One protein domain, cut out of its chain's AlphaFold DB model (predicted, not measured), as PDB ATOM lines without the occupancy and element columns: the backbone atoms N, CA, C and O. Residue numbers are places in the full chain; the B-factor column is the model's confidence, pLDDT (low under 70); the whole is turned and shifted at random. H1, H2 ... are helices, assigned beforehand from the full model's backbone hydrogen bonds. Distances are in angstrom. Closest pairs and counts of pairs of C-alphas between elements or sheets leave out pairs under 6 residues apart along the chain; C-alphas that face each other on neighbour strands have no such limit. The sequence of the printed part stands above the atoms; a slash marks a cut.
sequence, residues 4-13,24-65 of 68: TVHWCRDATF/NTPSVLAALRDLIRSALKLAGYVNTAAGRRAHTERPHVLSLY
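Overview. This is residues 4 to 13 and 24 to 65 of the 68 residues of an uncharacterized protein of Streptomyces sp. AVP053U2 (UniProt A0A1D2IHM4). One long helix, H2, has three short helices, H1, H3 and H4, spread in a loose arc along one side, with few helix contacts. The printed part has 52 residues, with four named helices in the order H1, H2, H3, H4 and no named strand: all helix. It is compact, radius of gyration of the C-alphas 11.3 A, spanning 28 by 24 by 18 A.

Arrangement. H1, residues 4 to 13, and H2, residues 25 to 42, are near each other, with 5 pairs of C-alphas within 10 A. H3, residues 48 to 54, only just touches H2, with 3 pairs within 8 A, at H2 residues 37 to 40 alone; the closest C-alphas, Leu 40 and Gly 51, are 5.9 A apart. H4, residues 58 to 63, is apart from H1 and H2. Every O i to N i+4 pair is within hydrogen-bond range in H2, H3 and H4; in H1, 5 of 6.

Along the chain. H1 begins at C-alpha 4 (29.236, 30.691, 1.098). H2 is 25.6 A long. H4 ends at C-alpha 63 (-1.330, 33.449, 6.779).

Size, cuts and confidence. Residues 14 to 23 are cut out, a 17.6 A gap between C-alphas 13 and 24. Confidence is under 70 at residues 4 to 13, 24 to 26, 58 to 60 and 64.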
ATOM      1  N   THR A   4      29.537  30.955  -0.331       55.62
ATOM      2  CA  THR A   4      29.236  30.691   1.098       55.62
ATOM      3  C   THR A   4      27.829  31.116   1.513       55.62
ATOM      4  O   THR A   4      27.100  30.364   2.162       55.62
ATOM      5  N   VAL A   5      27.401  32.316   1.105       57.50
ATOM      6  CA  VAL A   5      26.038  32.807   1.381       57.50
ATOM      7  C   VAL A   5      24.993  32.098   0.529       57.50
ATOM      8  O   VAL A   5      23.860  31.936   0.974       57.50
ATOM      9  N   HIS A   6      25.374  31.654  -0.672       56.34
ATOM     10  CA  HIS A   6      24.493  30.886  -1.541       56.34
ATOM     11  C   HIS A   6      24.197  29.519  -0.918       56.34
ATOM     12  O   HIS A   6      23.029  29.182  -0.756       56.34
ATOM     13  N   TRP A   7      25.227  28.813  -0.439       53.38
ATOM     14  CA  TRP A   7      25.099  27.494   0.186       53.38
ATOM     15  C   TRP A   7      24.209  27.491   1.435       53.38
ATOM     16  O   TRP A   7      23.279  26.699   1.524       53.38
ATOM     17  N   CYS A   8      24.404  28.417   2.382       55.00
ATOM     18  CA  CYS A   8      23.556  28.468   3.582       55.00
ATOM     19  C   CYS A   8      22.082  28.765   3.235       55.00
ATOM     20  O   CYS A   8      21.146  28.228   3.837       55.00
ATOM     21  N   ARG A   9      21.870  29.609   2.220       56.91
ATOM     22  CA  ARG A   9      20.546  30.039   1.762       56.91
ATOM     23  C   ARG A   9      19.874  29.012   0.852       56.91
ATOM     24  O   ARG A   9      18.658  29.074   0.724       56.91
ATOM     25  N   ASP A  10      20.625  28.108   0.236       59.16
ATOM     26  CA  ASP A  10      20.133  26.936  -0.495       59.16
ATOM     27  C   ASP A  10      19.804  25.786   0.469       59.16
ATOM     28  O   ASP A  10      18.679  25.290   0.496       59.16
ATOM     29  N   ALA A  11      20.722  25.485   1.396       56.56
ATOM     30  CA  ALA A  11      20.550  24.474   2.438       56.56
ATOM     31  C   ALA A  11      19.371  24.784   3.368       56.56
ATOM     32  O   ALA A  11      18.672  23.872   3.812       56.56
ATOM     33  N   THR A  12      19.096  26.072   3.626       58.09
ATOM     34  CA  THR A  12      17.872  26.471   4.330       58.09
ATOM     35  C   THR A  12      16.656  25.984   3.548       58.09
ATOM     36  O   THR A  12      15.809  25.322   4.126       58.09
ATOM     37  N   PHE A  13      16.569  26.216   2.239       60.53
ATOM     38  CA  PHE A  13      15.429  25.801   1.408       60.53
ATOM     39  C   PHE A  13      15.475  24.324   0.981       60.53
ATOM     40  O   PHE A  13      14.479  23.823   0.468       60.53
ATOM     41  N   ASN A  24      13.116  25.140 -16.599       61.19
ATOM     42  CA  ASN A  24      13.166  26.492 -16.002       61.19
ATOM     43  C   ASN A  24      12.860  26.559 -14.486       61.19
ATOM     44  O   ASN A  24      12.714  27.642 -13.916       61.19
ATOM     45  N   THR A  25      12.763  25.404 -13.832       64.94
ATOM     46  CA  THR A  25      12.528  25.231 -12.397       64.94
ATOM     47  C   THR A  25      13.490  26.020 -11.493       64.94
ATOM     48  O   THR A  25      12.990  26.621 -10.543       64.94
ATOM     49  N   PRO A  26      14.813  26.138 -11.754       67.88
ATOM     50  CA  PRO A  26      15.683  26.935 -10.888       67.88
ATOM     51  C   PRO A  26      15.311  28.427 -10.883       67.88
ATOM     52  O   PRO A  26      15.348  29.060  -9.832       67.88
ATOM     53  N   SER A  27      14.855  28.987 -12.009       72.31
ATOM     54  CA  SER A  27      14.382  30.381 -12.060       72.31
ATOM     55  C   SER A  27      13.054  30.573 -11.320       72.31
ATOM     56  O   SER A  27      12.861  31.583 -10.644       72.31
ATOM     57  N   VAL A  28      12.145  29.596 -11.402       75.44
ATOM     58  CA  VAL A  28      10.868  29.619 -10.666       75.44
ATOM     59  C   VAL A  28      11.103  29.505  -9.155       75.44
ATOM     60  O   VAL A  28      10.501  30.243  -8.375       75.44
ATOM     61  N   LEU A  29      12.019  28.630  -8.735       75.44
ATOM     62  CA  LEU A  29      12.421  28.482  -7.335       75.44
ATOM     63  C   LEU A  29      13.119  29.739  -6.804       75.44
ATOM     64  O   LEU A  29      12.840  30.164  -5.682       75.44
ATOM     65  N   ALA A  30      13.954  30.391  -7.621       80.19
ATOM     66  CA  ALA A  30      14.561  31.671  -7.271       80.19
ATOM     67  C   ALA A  30      13.497  32.749  -6.994       80.19
ATOM     68  O   ALA A  30      13.533  33.382  -5.936       80.19
ATOM     69  N   ALA A  31      12.504  32.889  -7.880       82.06
ATOM     70  CA  ALA A  31      11.403  33.837  -7.703       82.06
ATOM     71  C   ALA A  31      10.566  33.530  -6.447       82.06
ATOM     72  O   ALA A  31      10.271  34.428  -5.655       82.06
ATOM     73  N   LEU A  32      10.240  32.256  -6.207       81.44
ATOM     74  CA  LEU A  32       9.521  31.830  -5.004       81.44
ATOM     75  C   LEU A  32      10.313  32.143  -3.724       81.44
ATOM     76  O   LEU A  32       9.750  32.580  -2.719       81.44
ATOM     77  N   ARG A  33      11.633  31.965  -3.748       77.31
ATOM     78  CA  ARG A  33      12.498  32.266  -2.603       77.31
ATOM     79  C   ARG A  33      12.582  33.766  -2.315       77.31
ATOM     80  O   ARG A  33      12.698  34.156  -1.149       77.31
ATOM     81  N   ASP A  34      12.513  34.603  -3.344       84.31
ATOM     82  CA  ASP A  34      12.449  36.058  -3.193       84.31
ATOM     83  C   ASP A  34      11.086  36.530  -2.674       84.31
ATOM     84  O   ASP A  34      11.039  37.411  -1.808       84.31
ATOM     85  N   LEU A  35       9.998  35.873  -3.089       83.12
ATOM     86  CA  LEU A  35       8.662  36.070  -2.521       83.12
ATOM     87  C   LEU A  35       8.649  35.751  -1.016       83.12
ATOM     88  O   LEU A  35       8.261  36.594  -0.208       83.12
ATOM     89  N   ILE A  36       9.166  34.582  -0.624       82.50
ATOM     90  CA  ILE A  36       9.242  34.158   0.784       82.50
ATOM     91  C   ILE A  36      10.081  35.124   1.615       82.50
ATOM     92  O   ILE A  36       9.696  35.493   2.725       82.50
ATOM     93  N   ARG A  37      11.220  35.583   1.088       82.06
ATOM     94  CA  ARG A  37      12.052  36.565   1.796       82.06
ATOM     95  C   ARG A  37      11.324  37.889   1.992       82.06
ATOM     96  O   ARG A  37      11.441  38.482   3.062       82.06
ATOM     97  N   SER A  38      10.590  38.338   0.979       82.50
ATOM     98  CA  SER A  38       9.829  39.587   1.032       82.50
ATOM     99  C   SER A  38       8.681  39.497   2.039       82.50
ATOM    100  O   SER A  38       8.538  40.398   2.861       82.50
ATOM    101  N   ALA A  39       7.947  38.380   2.064       83.38
ATOM    102  CA  ALA A  39       6.886  38.132   3.040       83.38
ATOM    103  C   ALA A  39       7.418  38.094   4.482       83.38
ATOM    104  O   ALA A  39       6.867  38.742   5.369       83.38
ATOM    105  N   LEU A  40       8.545  37.414   4.722       82.44
ATOM    106  CA  LEU A  40       9.166  37.384   6.051       82.44
ATOM    107  C   LEU A  40       9.675  38.762   6.492       82.44
ATOM    108  O   LEU A  40       9.579  39.105   7.668       82.44
ATOM    109  N   LYS A  41      10.191  39.571   5.561       82.00
ATOM    110  CA  LYS A  41      10.600  40.948   5.855       82.00
ATOM    111  C   LYS A  41       9.394  41.828   6.190       82.00
ATOM    112  O   LYS A  41       9.480  42.625   7.118       82.00
ATOM    113  N   LEU A  42       8.282  41.657   5.474       84.12
ATOM    114  CA  LEU A  42       7.027  42.359   5.749       84.12
ATOM    115  C   LEU A  42       6.450  41.983   7.121       84.12
ATOM    116  O   LEU A  42       5.950  42.846   7.830       84.12
ATOM    117  N   ALA A  43       6.607  40.726   7.533       81.19
ATOM    118  CA  ALA A  43       6.251  40.253   8.869       81.19
ATOM    119  C   ALA A  43       7.245  40.666   9.978       81.19
ATOM    120  O   ALA A  43       7.068  40.282  11.131       81.19
ATOM    121  N   GLY A  44       8.288  41.443   9.659       85.12
ATOM    122  CA  GLY A  44       9.214  42.015  10.644       85.12
ATOM    123  C   GLY A  44      10.402  41.126  11.030       85.12
ATOM    124  O   GLY A  44      11.146  41.463  11.951       85.12
ATOM    125  N   TYR A  45      10.638  40.009  10.335       82.94
ATOM    126  CA  TYR A  45      11.764  39.129  10.655       82.94
ATOM    127  C   TYR A  45      13.087  39.657  10.086       82.94
ATOM    128  O   TYR A  45      13.270  39.783   8.874       82.94
ATOM    129  N   VAL A  46      14.062  39.875  10.972       75.12
ATOM    130  CA  VAL A  46      15.422  40.335  10.623       75.12
ATOM    131  C   VAL A  46      16.278  39.268   9.933       75.12
ATOM    132  O   VAL A  46      17.237  39.589   9.235       75.12
ATOM    133  N   ASN A  47      15.935  37.988  10.100       77.25
ATOM    134  CA  ASN A  47      16.612  36.869   9.452       77.25
ATOM    135  C   ASN A  47      15.586  35.832   8.972       77.25
ATOM    136  O   ASN A  47      14.707  35.411   9.725       77.25
ATOM    137  N   THR A  48      15.746  35.366   7.732       71.69
ATOM    138  CA  THR A  48      14.941  34.307   7.102       71.69
ATOM    139  C   THR A  48      14.908  33.020   7.932       71.69
ATOM    140  O   THR A  48      13.868  32.372   8.006       71.69
ATOM    141  N   ALA A  49      16.007  32.666   8.608       76.44
ATOM    142  CA  ALA A  49      16.046  31.499   9.488       76.44
ATOM    143  C   ALA A  49      15.126  31.654  10.715       76.44
ATOM    144  O   ALA A  49      14.479  30.688  11.113       76.44
ATOM    145  N   ALA A  50      15.037  32.860  11.288       76.56
ATOM    146  CA  ALA A  50      14.150  33.152  12.416       76.56
ATOM    147  C   ALA A  50      12.679  33.115  11.983       76.56
ATOM    148  O   ALA A  50      11.877  32.425  12.610       76.56
ATOM    149  N   GLY A  51      12.360  33.756  10.852       78.94
ATOM    150  CA  GLY A  51      11.022  33.701  10.262       78.94
ATOM    151  C   GLY A  51      10.583  32.270   9.953       78.94
ATOM    152  O   GLY A  51       9.493  31.852  10.318       78.94
ATOM    153  N   ARG A  52      11.465  31.447   9.388       76.31
ATOM    154  CA  ARG A  52      11.141  30.040   9.135       76.31
ATOM    155  C   ARG A  52      10.886  29.231  10.408       76.31
ATOM    156  O   ARG A  52       9.986  28.403  10.406       76.31
ATOM    157  N   ARG A  53      11.654  29.446  11.480       77.81
ATOM    158  CA  ARG A  53      11.416  28.754  12.760       77.81
ATOM    159  C   ARG A  53      10.076  29.155  13.380       77.81
ATOM    160  O   ARG A  53       9.392  28.297  13.926       77.81
ATOM    161  N   ALA A  54       9.687  30.423  13.247       74.69
ATOM    162  CA  ALA A  54       8.383  30.907  13.696       74.69
ATOM    163  C   ALA A  54       7.219  30.341  12.857       74.69
ATOM    164  O   ALA A  54       6.146  30.078  13.387       74.69
ATOM    165  N   HIS A  55       7.449  30.074  11.569       72.19
ATOM    166  CA  HIS A  55       6.455  29.540  10.636       72.19
ATOM    167  C   HIS A  55       6.778  28.092  10.226       72.19
ATOM    168  O   HIS A  55       6.937  27.777   9.047       72.19
ATOM    169  N   THR A  56       6.899  27.200  11.216       71.12
ATOM    170  CA  THR A  56       7.154  25.761  10.979       71.12
ATOM    171  C   THR A  56       5.863  24.998  10.637       71.12
ATOM    172  O   THR A  56       5.892  23.979   9.947       71.12
ATOM    173  N   GLU A  57       4.712  25.516  11.067       70.44
ATOM    174  CA  GLU A  57       3.398  24.938  10.794       70.44
ATOM    175  C   GLU A  57       2.813  25.502   9.490       70.44
ATOM    176  O   GLU A  57       2.719  26.715   9.303       70.44
ATOM    177  N   ARG A  58       2.388  24.607   8.587       63.66
ATOM    178  CA  ARG A  58       1.779  24.932   7.281       63.66
ATOM    179  C   ARG A  58       0.719  26.054   7.321       63.66
ATOM    180  O   ARG A  58       0.829  26.944   6.480       63.66
ATOM    181  N   PRO A  59      -0.257  26.079   8.253       66.81
ATOM    182  CA  PRO A  59      -1.258  27.151   8.284       66.81
ATOM    183  C   PRO A  59      -0.657  28.527   8.614       66.81
ATOM    184  O   PRO A  59      -1.040  29.530   8.016       66.81
ATOM    185  N   HIS A  60       0.353  28.588   9.487       69.38
ATOM    186  CA  HIS A  60       1.023  29.847   9.822       69.38
ATOM    187  C   HIS A  60       1.835  30.416   8.655       69.38
ATOM    188  O   HIS A  60       2.030  31.627   8.584       69.38
ATOM    189  N   VAL A  61       2.311  29.576   7.731       70.88
ATOM    190  CA  VAL A  61       2.993  30.040   6.511       70.88
ATOM    191  C   VAL A  61       1.999  30.667   5.532       70.88
ATOM    192  O   VAL A  61       2.319  31.671   4.906       70.88
ATOM    193  N   LEU A  62       0.800  30.096   5.398       71.56
ATOM    194  CA  LEU A  62      -0.228  30.579   4.465       71.56
ATOM    195  C   LEU A  62      -0.812  31.933   4.895       71.56
ATOM    196  O   LEU A  62      -1.047  32.801   4.050       71.56
ATOM    197  N   SER A  63      -0.915  32.163   6.207       73.38
ATOM    198  CA  SER A  63      -1.330  33.449   6.779       73.38
ATOM    199  C   SER A  63      -0.429  34.624   6.361       73.38
ATOM    200  O   SER A  63      -0.939  35.721   6.138       73.38
ATOM    201  N   LEU A  64       0.879  34.407   6.145       69.06
ATOM    202  CA  LEU A  64       1.794  35.445   5.633       69.06
ATOM    203  C   LEU A  64       1.413  35.957   4.237       69.06
ATOM    204  O   LEU A  64       1.828  37.046   3.848       69.06
ATOM    205  N   TYR A  65       0.640  35.172   3.489       74.19
ATOM    206  CA  TYR A  65       0.166  35.504   2.149       74.19
ATOM    207  C   TYR A  65      -1.330  35.840   2.117       74.19
ATOM    208  O   TYR A  65      -1.883  36.011   1.035       74.19
TER     209      TYR A  65